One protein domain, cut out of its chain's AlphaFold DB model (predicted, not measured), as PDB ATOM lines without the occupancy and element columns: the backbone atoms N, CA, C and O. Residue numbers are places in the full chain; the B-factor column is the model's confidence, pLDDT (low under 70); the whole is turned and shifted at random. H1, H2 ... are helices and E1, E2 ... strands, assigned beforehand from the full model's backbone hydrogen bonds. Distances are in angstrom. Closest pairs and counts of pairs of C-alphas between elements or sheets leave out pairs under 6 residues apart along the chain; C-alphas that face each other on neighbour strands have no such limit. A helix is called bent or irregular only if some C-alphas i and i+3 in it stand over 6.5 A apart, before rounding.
ATOM      1  N   SER A  42      -1.344  65.568 175.393       95.75
ATOM      2  CA  SER A  42      -1.453  65.218 173.973       95.75
ATOM      3  C   SER A  42      -1.037  63.776 173.695       95.75
ATOM      4  O   SER A  42       0.011  63.314 174.157       95.75
ATOM      5  N   LEU A  43      -1.822  63.079 172.872       95.69
ATOM      6  CA  LEU A  43      -1.577  61.689 172.505       95.69
ATOM      7  C   LEU A  43      -1.858  61.464 171.022       95.69
ATOM      8  O   LEU A  43      -2.884  61.891 170.496       95.69
ATOM      9  N   ARG A  44      -0.928  60.769 170.365       94.94
ATOM     10  CA  ARG A  44      -1.105  60.228 169.021       94.94
ATOM     11  C   ARG A  44      -1.192  58.715 169.133       94.94
ATOM     12  O   ARG A  44      -0.235  58.082 169.568       94.94
ATOM     13  N   VAL A  45      -2.324  58.166 168.725       94.06
ATOM     14  CA  VAL A  45      -2.586  56.735 168.665       94.06
ATOM     15  C   VAL A  45      -2.281  56.237 167.259       94.06
ATOM     16  O   VAL A  45      -2.730  56.818 166.270       94.06
ATOM     17  N   LEU A  46      -1.471  55.184 167.188       91.25
ATOM     18  CA  LEU A  46      -1.120  54.507 165.939       91.25
ATOM     19  C   LEU A  46      -1.994  53.264 165.718       91.25
ATOM     20  O   LEU A  46      -2.375  52.990 164.587       91.25
ATOM     21  N   GLU A  47      -2.362  52.583 166.806       91.94
ATOM     22  CA  GLU A  47      -3.181  51.366 166.820       91.94
ATOM     23  C   GLU A  47      -4.441  51.593 167.680       91.94
ATOM     24  O   GLU A  47      -4.384  51.460 168.909       91.94
ATOM     25  N   PRO A  48      -5.572  52.002 167.071       91.94
ATOM     26  CA  PRO A  48      -6.802  52.328 167.793       91.94
ATOM     27  C   PRO A  48      -7.384  51.176 168.615       91.94
ATOM     28  O   PRO A  48      -7.899  51.421 169.704       91.94
ATOM     29  N   ASP A  49      -7.239  49.923 168.179       91.44
ATOM     30  CA  ASP A  49      -7.752  48.757 168.918       91.44
ATOM     31  C   ASP A  49      -7.102  48.577 170.304       91.44
ATOM     32  O   ASP A  49      -7.683  47.962 171.198       91.44
ATOM     33  N   LEU A  50      -5.919  49.159 170.535       94.50
ATOM     34  CA  LEU A  50      -5.232  49.101 171.829       94.50
ATOM     35  C   LEU A  50      -5.673  50.199 172.809       94.50
ATOM     36  O   LEU A  50      -5.246  50.173 173.966       94.50
ATOM     37  N   ILE A  51      -6.516  51.151 172.391       95.38
ATOM     38  CA  ILE A  51      -6.932  52.308 173.204       95.38
ATOM     39  C   ILE A  51      -7.496  51.882 174.562       95.38
ATOM     40  O   ILE A  51      -7.164  52.496 175.577       95.38
ATOM     41  N   LEU A  52      -8.289  50.808 174.605       96.19
ATOM     42  CA  LEU A  52      -8.894  50.305 175.843       96.19
ATOM     43  C   LEU A  52      -7.845  49.947 176.910       96.19
ATOM     44  O   LEU A  52      -8.101  50.092 178.104       96.19
ATOM     45  N   ASN A  53      -6.646  49.535 176.485       96.50
ATOM     46  CA  ASN A  53      -5.585  49.063 177.375       96.50
ATOM     47  C   ASN A  53      -4.801  50.201 178.034       96.50
ATOM     48  O   ASN A  53      -4.213  50.000 179.096       96.50
ATOM     49  N   PHE A  54      -4.740  51.379 177.403       95.12
ATOM     50  CA  PHE A  54      -3.864  52.459 177.868       95.12
ATOM     51  C   PHE A  54      -4.565  53.791 178.111       95.12
ATOM     52  O   PHE A  54      -4.054  54.581 178.901       95.12
ATOM     53  N   LEU A  55      -5.697  54.085 177.467       97.31
ATOM     54  CA  LEU A  55      -6.303  55.415 177.547       97.31
ATOM     55  C   LEU A  55      -6.700  55.841 178.972       97.31
ATOM     56  O   LEU A  55      -6.465  57.007 179.290       97.31
ATOM     57  N   PRO A  56      -7.186  54.949 179.867       97.50
ATOM     58  CA  PRO A  56      -7.506  55.322 181.251       97.50
ATOM     59  C   PRO A  56      -6.337  55.925 182.039       97.50
ATOM     60  O   PRO A  56      -6.545  56.590 183.052       97.50
ATOM     61  N   ARG A  57      -5.096  55.725 181.580       96.81
ATOM     62  CA  ARG A  57      -3.901  56.351 182.155       96.81
ATOM     63  C   ARG A  57      -3.831  57.864 181.898       96.81
ATOM     64  O   ARG A  57      -3.121  58.548 182.629       96.81
ATOM     65  N   PHE A  58      -4.547  58.380 180.898       97.12
ATOM     66  CA  PHE A  58      -4.446  59.755 180.399       97.12
ATOM     67  C   PHE A  58      -5.760  60.555 180.564       97.12
ATOM     68  O   PHE A  58      -6.295  61.072 179.583       97.12
ATOM     69  N   PRO A  59      -6.314  60.699 181.783       96.56
ATOM     70  CA  PRO A  59      -7.627  61.329 181.982       96.56
ATOM     71  C   PRO A  59      -7.651  62.838 181.666       96.56
ATOM     72  O   PRO A  59      -8.707  63.395 181.373       96.56
ATOM     73  N   ASN A  60      -6.492  63.507 181.688       96.62
ATOM     74  CA  ASN A  60      -6.354  64.954 181.459       96.62
ATOM     75  C   ASN A  60      -5.975  65.305 180.010       96.62
ATOM     76  O   ASN A  60      -5.383  66.353 179.744       96.62
ATOM     77  N   LEU A  61      -6.281  64.414 179.065       97.56
ATOM     78  CA  LEU A  61      -5.932  64.606 177.667       97.56
ATOM     79  C   LEU A  61      -6.701  65.789 177.058       97.56
ATOM     80  O   LEU A  61      -7.925  65.848 177.130       97.56
ATOM     81  N   LEU A  62      -5.976  66.706 176.414       98.06
ATOM     82  CA  LEU A  62      -6.540  67.868 175.717       98.06
ATOM     83  C   LEU A  62      -6.501  67.699 174.195       98.06
ATOM     84  O   LEU A  62      -7.315  68.283 173.482       98.06
ATOM     85  N   LYS A  63      -5.540  66.928 173.681       98.38
ATOM     86  CA  LYS A  63      -5.350  66.695 172.248       98.38
ATOM     87  C   LYS A  63      -5.287  65.203 171.959       98.38
ATOM     88  O   LYS A  63      -4.401  64.509 172.462       98.38
ATOM     89  N   PHE A  64      -6.192  64.732 171.112       98.06
ATOM     90  CA  PHE A  64      -6.232  63.347 170.661       98.06
ATOM     91  C   PHE A  64      -6.011  63.286 169.153       98.06
ATOM     92  O   PHE A  64      -6.647  64.022 168.395       98.06
ATOM     93  N   GLN A  65      -5.109  62.410 168.716       96.81
ATOM     94  CA  GLN A  65      -4.849  62.169 167.305       96.81
ATOM     95  C   GLN A  65      -4.888  60.677 166.975       96.81
ATOM     96  O   GLN A  65      -4.192  59.901 167.623       96.81
ATOM     97  N   ALA A  66      -5.592  60.306 165.907       94.19
ATOM     98  CA  ALA A  66      -5.528  58.979 165.295       94.19
ATOM     99  C   ALA A  66      -5.585  59.108 163.765       94.19
ATOM    100  O   ALA A  66      -6.476  59.755 163.222       94.19
ATOM    101  N   SER A  67      -4.620  58.518 163.060       91.00
ATOM    102  CA  SER A  67      -4.509  58.636 161.593       91.00
ATOM    103  C   SER A  67      -4.896  57.362 160.839       91.00
ATOM    104  O   SER A  67      -4.670  57.293 159.637       91.00
ATOM    105  N   THR A  68      -5.445  56.378 161.546       89.50
ATOM    106  CA  THR A  68      -5.970  55.092 161.061       89.50
ATOM    107  C   THR A  68      -7.477  55.010 161.357       89.50
ATOM    108  O   THR A  68      -7.963  55.837 162.145       89.50
ATOM    109  N   PRO A  69      -8.231  54.086 160.729       90.06
ATOM    110  CA  PRO A  69      -9.661  53.932 160.999       90.06
ATOM    111  C   PRO A  69      -9.942  53.736 162.490       90.06
ATOM    112  O   PRO A  69      -9.160  53.112 163.208       90.06
ATOM    113  N   ILE A  70     -11.030  54.322 162.986       91.81
ATOM    114  CA  ILE A  70     -11.409  54.248 164.398       91.81
ATOM    115  C   ILE A  70     -12.925  54.119 164.523       91.81
ATOM    116  O   ILE A  70     -13.664  55.024 164.162       91.81
ATOM    117  N   ARG A  71     -13.385  52.993 165.073       93.44
ATOM    118  CA  ARG A  71     -14.815  52.688 165.237       93.44
ATOM    119  C   ARG A  71     -15.512  53.670 166.182       93.44
ATOM    120  O   ARG A  71     -14.914  54.114 167.170       93.44
ATOM    121  N   ASN A  72     -16.812  53.888 165.972       94.88
ATOM    122  CA  ASN A  72     -17.669  54.684 166.865       94.88
ATOM    123  C   ASN A  72     -17.555  54.259 168.335       94.88
ATOM    124  O   ASN A  72     -17.419  55.102 169.220       94.88
ATOM    125  N   SER A  73     -17.515  52.951 168.608       95.94
ATOM    126  CA  SER A  73     -17.391  52.415 169.972       95.94
ATOM    127  C   SER A  73     -16.106  52.855 170.683       95.94
ATOM    128  O   SER A  73     -16.125  53.144 171.883       95.94
ATOM    129  N   LEU A  74     -14.993  52.961 169.949       96.12
ATOM    130  CA  LEU A  74     -13.723  53.452 170.482       96.12
ATOM    131  C   LEU A  74     -13.767  54.963 170.709       96.12
ATOM    132  O   LEU A  74     -13.253  55.439 171.719       96.12
ATOM    133  N   ILE A  75     -14.412  55.720 169.821       96.06
ATOM    134  CA  ILE A  75     -14.604  57.168 169.983       96.06
ATOM    135  C   ILE A  75     -15.486  57.482 171.192       96.06
ATOM    136  O   ILE A  75     -15.132  58.340 172.001       96.06
ATOM    137  N   HIS A  76     -16.576  56.742 171.378       97.00
ATOM    138  CA  HIS A  76     -17.414  56.837 172.568       97.00
ATOM    139  C   HIS A  76     -16.609  56.540 173.846       97.00
ATOM    140  O   HIS A  76     -16.703  57.263 174.842       97.00
ATOM    141  N   PHE A  77     -15.744  55.519 173.825       97.81
ATOM    142  CA  PHE A  77     -14.835  55.242 174.941       97.81
ATOM    143  C   PHE A  77     -13.841  56.387 175.194       97.81
ATOM    144  O   PHE A  77     -13.614  56.750 176.352       97.81
ATOM    145  N   VAL A  78     -13.286  56.992 174.138       97.50
ATOM    146  CA  VAL A  78     -12.415  58.173 174.243       97.50
ATOM    147  C   VAL A  78     -13.151  59.336 174.899       97.50
ATOM    148  O   VAL A  78     -12.629  59.927 175.844       97.50
ATOM    149  N   ALA A  79     -14.374  59.620 174.455       97.19
ATOM    150  CA  ALA A  79     -15.192  60.711 174.968       97.19
ATOM    151  C   ALA A  79     -15.495  60.560 176.470       97.19
ATOM    152  O   ALA A  79     -15.421  61.531 177.222       97.19
ATOM    153  N   ASN A  80     -15.764  59.330 176.917       97.19
ATOM    154  CA  ASN A  80     -16.036  59.028 178.324       97.19
ATOM    155  C   ASN A  80     -14.776  59.005 179.199       97.19
ATOM    156  O   ASN A  80     -14.827  59.389 180.366       97.19
ATOM    157  N   THR A  81     -13.647  58.550 178.654       97.50
ATOM    158  CA  THR A  81     -12.388  58.430 179.409       97.50
ATOM    159  C   THR A  81     -11.661  59.770 179.527       97.50
ATOM    160  O   THR A  81     -11.025  60.049 180.544       97.50
ATOM    161  N   CYS A  82     -11.764  60.613 178.497       97.62
ATOM    162  CA  CYS A  82     -11.045  61.878 178.369       97.62
ATOM    163  C   CYS A  82     -12.017  63.030 178.024       97.62
ATOM    164  O   CYS A  82     -11.944  63.606 176.935       97.62
ATOM    165  N   PRO A  83     -12.913  63.435 178.941       97.19
ATOM    166  CA  PRO A  83     -13.965  64.425 178.658       97.19
ATOM    167  C   PRO A  83     -13.440  65.856 178.433       97.19
ATOM    168  O   PRO A  83     -14.179  66.737 177.999       97.19
ATOM    169  N   ASN A  84     -12.159  66.111 178.713       97.69
ATOM    170  CA  ASN A  84     -11.533  67.426 178.561       97.69
ATOM    171  C   ASN A  84     -10.848  67.636 177.203       97.69
ATOM    172  O   ASN A  84     -10.181  68.657 177.031       97.69
ATOM    173  N   ILE A  85     -10.997  66.713 176.244       98.44
ATOM    174  CA  ILE A  85     -10.421  66.879 174.905       98.44
ATOM    175  C   ILE A  85     -10.944  68.173 174.268       98.44
ATOM    176  O   ILE A  85     -12.136  68.472 174.282       98.44
ATOM    177  N   GLN A  86     -10.014  68.933 173.697       98.44
ATOM    178  CA  GLN A  86     -10.253  70.227 173.067       98.44
ATOM    179  C   GLN A  86      -9.893  70.229 171.576       98.44
ATOM    180  O   GLN A  86     -10.512  70.943 170.787       98.44
ATOM    181  N   ALA A  87      -8.902  69.421 171.183       98.50
ATOM    182  CA  ALA A  87      -8.507  69.239 169.793       98.50
ATOM    183  C   ALA A  87      -8.535  67.756 169.406       98.50
ATOM    184  O   ALA A  87      -7.778  66.944 169.943       98.50
ATOM    185  N   LEU A  88      -9.380  67.432 168.435       97.88
ATOM    186  CA  LEU A  88      -9.519  66.115 167.836       97.88
ATOM    187  C   LEU A  88      -8.926  66.140 166.426       97.88
ATOM    188  O   LEU A  88      -9.404  66.861 165.551       97.88
ATOM    189  N   ASN A  89      -7.880  65.354 166.190       96.81
ATOM    190  CA  ASN A  89      -7.267  65.223 164.875       96.81
ATOM    191  C   ASN A  89      -7.382  63.790 164.371       96.81
ATOM    192  O   ASN A  89      -6.605  62.916 164.750       96.81
ATOM    193  N   LEU A  90      -8.321  63.578 163.465       94.50
ATOM    194  CA  LEU A  90      -8.509  62.316 162.782       94.50
ATOM    195  C   LEU A  90      -8.084  62.412 161.308       94.50
ATOM    196  O   LEU A  90      -8.573  61.675 160.475       94.50
ATOM    197  N   ASN A  91      -7.172  63.298 160.914       92.44
ATOM    198  CA  ASN A  91      -6.721  63.306 159.519       92.44
ATOM    199  C   ASN A  91      -6.059  61.964 159.146       92.44
ATOM    200  O   ASN A  91      -5.139  61.514 159.846       92.44
ATOM    201  N   TYR A  92      -6.444  61.381 158.005       87.81
ATOM    202  CA  TYR A  92      -5.660  60.305 157.391       87.81
ATOM    203  C   TYR A  92      -4.310  60.866 156.930       87.81
ATOM    204  O   TYR A  92      -4.233  61.952 156.337       87.81
ATOM    205  N   LYS A  93      -3.224  60.138 157.211       75.94
ATOM    206  CA  LYS A  93      -1.920  60.461 156.625       75.94
ATOM    207  C   LYS A  93      -1.969  60.173 155.124       75.94
ATOM    208  O   LYS A  93      -2.600  59.215 154.696       75.94
ATOM    209  N   GLU A  94      -1.310  61.019 154.332       62.50
ATOM    210  CA  GLU A  94      -0.925  60.654 152.963       62.50
ATOM    211  C   GLU A  94      -0.206  59.302 153.029       62.50
ATOM    212  O   GLU A  94       0.649  59.119 153.900       62.50
ATOM    213  N   ALA A  95      -0.606  58.354 152.183       54.78
ATOM    214  CA  ALA A  95       0.012  57.042 152.123       54.78
ATOM    215  C   ALA A  95       1.519  57.208 151.874       54.78
ATOM    216  O   ALA A  95       1.936  57.524 150.766       54.78
ATOM    217  N   CYS A  96       2.335  57.012 152.908       41.19
ATOM    218  CA  CYS A  96       3.737  56.681 152.717       41.19
ATOM    219  C   CYS A  96       3.792  55.165 152.488       41.19
ATOM    220  O   CYS A  96       3.795  54.409 153.454       41.19
ATOM    221  N   ASP A  97       3.744  54.757 151.217       39.94
ATOM    222  CA  ASP A  97       4.288  53.531 150.601       39.94
ATOM    223  C   ASP A  97       4.092  52.140 151.239       39.94
ATOM    224  O   ASP A  97       4.621  51.162 150.716       39.94
ATOM    225  N   PHE A  98       3.271  51.975 152.272       43.00
ATOM    226  CA  PHE A  98       2.774  50.658 152.665       43.00
ATOM    227  C   PHE A  98       1.263  50.628 152.515       43.00
ATOM    228  O   PHE A  98       0.509  51.192 153.302       43.00
ATOM    229  N   HIS A  99       0.869  49.991 151.419       43.53
ATOM    230  CA  HIS A  99      -0.482  49.671 150.999       43.53
ATOM    231  C   HIS A  99      -1.188  48.854 152.094       43.53
ATOM    232  O   HIS A  99      -1.213  47.627 152.056       43.53
ATOM    233  N   PHE A 100      -1.734  49.527 153.103       49.06
ATOM    234  CA  PHE A 100      -2.894  49.016 153.814       49.06
ATOM    235  C   PHE A 100      -4.077  49.802 153.274       49.06
ATOM    236  O   PHE A 100      -4.449  50.866 153.765       49.06
ATOM    237  N   GLU A 101      -4.608  49.304 152.164       44.56
ATOM    238  CA  GLU A 101      -5.997  49.537 151.826       44.56
ATOM    239  C   GLU A 101      -6.818  49.060 153.035       44.56
ATOM    240  O   GLU A 101      -7.075  47.870 153.190       44.56
ATOM    241  N   CYS A 102      -7.187  49.976 153.938       49.69
ATOM    242  CA  CYS A 102      -8.220  49.748 154.952       49.69
ATOM    243  C   CYS A 102      -9.581  49.639 154.242       49.69
ATOM    244  O   CYS A 102     -10.481  50.452 154.433       49.69
ATOM    245  N   VAL A 103      -9.710  48.672 153.338       44.94
ATOM    246  CA  VAL A 103     -10.950  48.346 152.645       44.94
ATOM    247  C   VAL A 103     -11.749  47.477 153.606       44.94
ATOM    248  O   VAL A 103     -11.447  46.303 153.800       44.94
ATOM    249  N   GLY A 104     -12.756  48.079 154.240       54.19
ATOM    250  CA  GLY A 104     -13.736  47.363 155.060       54.19
ATOM    251  C   GLY A 104     -13.554  47.454 156.576       54.19
ATOM    252  O   GLY A 104     -14.260  46.744 157.290       54.19
ATOM    253  N   GLU A 105     -12.666  48.307 157.094       62.66
ATOM    254  CA  GLU A 105     -12.730  48.656 158.518       62.66
ATOM    255  C   GLU A 105     -13.833  49.687 158.747       62.66
ATOM    256  O   GLU A 105     -13.852  50.743 158.116       62.66
ATOM    257  N   ASP A 106     -14.756  49.340 159.643       81.31
ATOM    258  CA  ASP A 106     -15.774  50.241 160.171       81.31
ATOM    259  C   ASP A 106     -15.084  51.477 160.765       81.31
ATOM    260  O   ASP A 106     -14.314  51.375 161.729       81.31
ATOM    261  N   ASP A 107     -15.296  52.621 160.123       89.50
ATOM    262  CA  ASP A 107     -14.699  53.891 160.507       89.50
ATOM    263  C   ASP A 107     -15.745  54.805 161.144       89.50
ATOM    264  O   ASP A 107     -16.946  54.591 161.007       89.50
ATOM    265  N   ILE A 108     -15.279  55.834 161.846       90.56
ATOM    266  CA  ILE A 108     -16.139  56.809 162.509       90.56
ATOM    267  C   ILE A 108     -17.127  57.455 161.523       90.56
ATOM    268  O   ILE A 108     -16.733  57.971 160.473       90.56
ATOM    269  N   ASP A 109     -18.399  57.500 161.910       91.19
ATOM    270  CA  ASP A 109     -19.461  58.209 161.197       91.19
ATOM    271  C   ASP A 109     -20.048  59.362 162.044       91.19
ATOM    272  O   ASP A 109     -19.461  59.811 163.036       91.19
ATOM    273  N   ASP A 110     -21.209  59.874 161.637       92.31
ATOM    274  CA  ASP A 110     -21.892  60.969 162.329       92.31
ATOM    275  C   ASP A 110     -22.315  60.614 163.766       92.31
ATOM    276  O   ASP A 110     -22.353  61.504 164.620       92.31
ATOM    277  N   GLU A 111     -22.606  59.343 164.066       93.94
ATOM    278  CA  GLU A 111     -22.929  58.892 165.423       93.94
ATOM    279  C   GLU A 111     -21.698  59.022 166.324       93.94
ATOM    280  O   GLU A 111     -21.765  59.669 167.374       93.94
ATOM    281  N   GLY A 112     -20.543  58.523 165.873       93.88
ATOM    282  CA  GLY A 112     -19.288  58.655 166.613       93.88
ATOM    283  C   GLY A 112     -18.860  60.114 166.803       93.88
ATOM    284  O   GLY A 112     -18.400  60.501 167.882       93.88
ATOM    285  N   LEU A 113     -19.061  60.964 165.789       94.44
ATOM    286  CA  LEU A 113     -18.818  62.409 165.906       94.44
ATOM    287  C   LEU A 113     -19.771  63.082 166.906       94.44
ATOM    288  O   LEU A 113     -19.362  63.970 167.662       94.44
ATOM    289  N   CYS A 114     -21.032  62.656 166.945       95.81
ATOM    290  CA  CYS A 114     -22.020  63.143 167.903       95.81
ATOM    291  C   CYS A 114     -21.648  62.749 169.341       95.81
ATOM    292  O   CYS A 114     -21.747  63.572 170.256       95.81
ATOM    293  N   ASP A 115     -21.166  61.524 169.543       95.75
ATOM    294  CA  ASP A 115     -20.741  61.024 170.851       95.75
ATOM    295  C   ASP A 115     -19.563  61.815 171.419       95.75
ATOM    296  O   ASP A 115     -19.618  62.271 172.567       95.75
ATOM    297  N   ILE A 116     -18.526  62.066 170.613       96.12
ATOM    298  CA  ILE A 116     -17.386  62.865 171.078       96.12
ATOM    299  C   ILE A 116     -17.761  64.325 171.326       96.12
ATOM    300  O   ILE A 116     -17.279  64.912 172.292       96.12
ATOM    301  N   ALA A 117     -18.673  64.903 170.540       96.12
ATOM    302  CA  ALA A 117     -19.171  66.255 170.787       96.12
ATOM    303  C   ALA A 117     -19.963  66.357 172.106       96.12
ATOM    304  O   ALA A 117     -19.860  67.355 172.822       96.12
ATOM    305  N   LYS A 118     -20.734  65.320 172.463       96.56
ATOM    306  CA  LYS A 118     -21.484  65.261 173.731       96.56
ATOM    307  C   LYS A 118     -20.573  65.043 174.940       96.56
ATOM    308  O   LYS A 118     -20.792  65.675 175.981       96.56
ATOM    309  N   GLY A 119     -19.592  64.148 174.818       96.62
ATOM    310  CA  GLY A 119     -18.669  63.805 175.903       96.62
ATOM    311  C   GLY A 119     -17.588  64.863 176.137       96.62
ATOM    312  O   GLY A 119     -17.302  65.204 177.284       96.62
ATOM    313  N   CYS A 120     -17.046  65.453 175.069       97.69
ATOM    314  CA  CYS A 120     -15.970  66.442 175.122       97.69
ATOM    315  C   CYS A 120     -16.493  67.859 174.841       97.69
ATOM    316  O   CYS A 120     -16.347  68.401 173.748       97.69
ATOM    317  N   ARG A 121     -17.093  68.501 175.849       96.56
ATOM    318  CA  ARG A 121     -17.803  69.790 175.682       96.56
ATOM    319  C   ARG A 121     -16.914  71.005 175.390       96.56
ATOM    320  O   ARG A 121     -17.430  72.050 175.014       96.56
ATOM    321  N   ASN A 122     -15.600  70.877 175.572       96.00
ATOM    322  CA  ASN A 122     -14.622  71.946 175.329       96.00
ATOM    323  C   ASN A 122     -13.907  71.805 173.973       96.00
ATOM    324  O   ASN A 122     -12.859  72.417 173.752       96.00
ATOM    325  N   LEU A 123     -14.447  70.975 173.078       97.00
ATOM    326  CA  LEU A 123     -13.909  70.749 171.745       97.00
ATOM    327  C   LEU A 123     -14.009  72.030 170.901       97.00
ATOM    328  O   LEU A 123     -15.103  72.521 170.636       97.00
ATOM    329  N   TYR A 124     -12.868  72.569 170.465       96.94
ATOM    330  CA  TYR A 124     -12.800  73.761 169.603       96.94
ATOM    331  C   TYR A 124     -12.132  73.490 168.252       96.94
ATOM    332  O   TYR A 124     -12.228  74.308 167.339       96.94
ATOM    333  N   MET A 125     -11.425  72.367 168.113       97.69
ATOM    334  CA  MET A 125     -10.726  72.000 166.885       97.69
ATOM    335  C   MET A 125     -11.023  70.551 166.523       97.69
ATOM    336  O   MET A 125     -10.737  69.642 167.300       97.69
ATOM    337  N   VAL A 126     -11.545  70.343 165.316       96.44
ATOM    338  CA  VAL A 126     -11.815  69.021 164.748       96.44
ATOM    339  C   VAL A 126     -11.231  68.967 163.343       96.44
ATOM    340  O   VAL A 126     -11.550  69.804 162.501       96.44
ATOM    341  N   LEU A 127     -10.343  68.006 163.094       95.44
ATOM    342  CA  LEU A 127      -9.680  67.818 161.805       95.44
ATOM    343  C   LEU A 127     -10.011  66.423 161.266       95.44
ATOM    344  O   LEU A 127      -9.611  65.429 161.865       95.44
ATOM    345  N   LEU A 128     -10.736  66.363 160.147       93.00
ATOM    346  CA  LEU A 128     -11.200  65.127 159.493       93.00
ATOM    347  C   LEU A 128     -10.727  65.037 158.032       93.00
ATOM    348  O   LEU A 128     -11.347  64.394 157.191       93.00
ATOM    349  N   ARG A 129      -9.646  65.736 157.675       90.50
ATOM    350  CA  ARG A 129      -9.135  65.787 156.304       90.50
ATOM    351  C   ARG A 129      -8.914  64.367 155.783       90.50
ATOM    352  O   ARG A 129      -8.216  63.576 156.415       90.50
ATOM    353  N   ARG A 130      -9.474  64.101 154.596       85.12
ATOM    354  CA  ARG A 130      -9.461  62.805 153.891       85.12
ATOM    355  C   ARG A 130     -10.249  61.681 154.554       85.12
ATOM    356  O   ARG A 130     -10.283  60.604 153.979       85.12
ATOM    357  N   ARG A 131     -10.926  61.917 155.679       81.94
ATOM    358  CA  ARG A 131     -12.007  61.036 156.121       81.94
ATOM    359  C   ARG A 131     -13.244  61.381 155.313       81.94
ATOM    360  O   ARG A 131     -14.043  62.218 155.714       81.94
ATOM    361  N   SER A 132     -13.340  60.837 154.107       66.56
ATOM    362  CA  SER A 132     -14.614  60.824 153.403       66.56
ATOM    363  C   SER A 132     -15.440  59.688 153.984       66.56
ATOM    364  O   SER A 132     -15.025  58.533 153.913       66.56
ATOM    365  N   GLN A 133     -16.628  60.003 154.498       56.59
ATOM    366  CA  GLN A 133     -17.719  59.045 154.380       56.59
ATOM    367  C   GLN A 133     -17.838  58.747 152.886       56.59
ATOM    368  O   GLN A 133     -17.942  59.680 152.083       56.59
ATOM    369  N   ASN A 134     -17.756  57.480 152.494       43.94
ATOM    370  CA  ASN A 134     -18.186  57.069 151.165       43.94
ATOM    371  C   ASN A 134     -19.701  57.312 151.097       43.94
ATOM    372  O   ASN A 134     -20.501  56.437 151.410       43.94
ATOM    373  N   GLY A 135     -20.077  58.555 150.809       39.25
ATOM    374  CA  GLY A 135     -21.438  58.986 150.582       39.25
ATOM    375  C   GLY A 135     -21.702  59.006 149.084       39.25
ATOM    376  O   GLY A 135     -21.179  59.882 148.394       39.25
ATOM    377  N   ILE A 136     -22.583  58.083 148.681       33.38
ATOM    378  CA  ILE A 136     -23.196  57.801 147.366       33.38
ATOM    379  C   ILE A 136     -22.538  56.641 146.612       33.38
ATOM    380  O   ILE A 136     -21.431  56.812 146.062       33.38
TER     381      ILE A 136
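AT A GLANCE: This is residues 42 to 136 of the 136 residues of an uncharacterized protein of Phtheirospermum japonicum (UniProt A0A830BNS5). A short parallel sheet makes one wall and a row of three helices, H1, H2 and H3, makes the opposite wall; the chain winds between them in stacked turns, a small solenoid with an empty strip between its two walls. Each strand runs one way and the helix after it runs back, and between E3 and H3 the long loop of residues 90 to 109 swings wide beyond the strands' last residues. The printed part has 95 residues, with four named strands and three named helices along the chain as E1 H1 E2 H2 E3 H3 E4; the sheet's order is E1 E2 E3 E4, all parallel. The class is mixed, helices and strands, with under half of the residues in named elements. The whole is compact, with a radius of gyration of the C-alphas of 12.9 A and spans of 34 by 28 by 20 A.

IN THESE COORDINATES: The sheet holds E1, residues 42 to 45, 10.1 A long, E2, residues 63 to 66, 10.4 A, E3, residues 87 to 89, 6.5 A, and E4, residues 125 to 127, 6.7 A. C-alpha 42, where E1 begins, is at (-1.453, 65.218, 173.973), and C-alpha 127, where E4 ends, is at (-9.680, 67.818, 161.805). The helices are H1, residues 48 to 57, 15.2 A, H2, residues 72 to 81, 14.1 A, and H3, residues 110 to 119, 14.2 A. H1 is irregular: C-alphas 53 and 56 are 7.6 A apart.

HOW THE PARTS SIT: E1 and E4 are the edge strands. E1 and E2 are parallel at 11 degrees, with N 45 and O 65 at 2.8 A, within hydrogen-bond range. E2 and E3 are parallel at 11 degrees, with N 89 and O 64 at 2.9 A. E3 and E4 are parallel at 2 degrees, with N 88 and O 125 at 2.8 A. E1, H1, E2, then E2, H2, E3, then E3, H3, E4 are strand-helix-strand units, two parallel neighbour strands with a helix between, each with a right-handed crossover. H1 is not on the sheet, but only just, with 4 pairs of C-alphas within 10 A; H2 and H3 are not on it. H2 touches H3, the C-alphas of Asn 72 and Gly 112 being the closest at 4.3 A, at a shallow tilt of 5 degrees, the same way. H1 touches H2, closest at the C-alphas of Pro 56 and Thr 81, 6.1 A, at a shallow tilt of 8 degrees, the same way. H1 and H3 are apart. In H2 and H3 every O i to N i+4 pair is within hydrogen-bond range; in H1 1 of 6 is, beside 4 of 7 O i to N i+3 pairs.

THE WHOLE: The C-alphas of Arg 57 and Ile 136, the two farthest apart, are 39.8 A apart. The printed part has no cut and ends at the chain's last residue, Ile 136. The link from E3 to H3 is long, 20 residues; the others are tight. The mean pLDDT of the printed part is 86.4, and residues 94 to 105 and 132 to 136 are under 70.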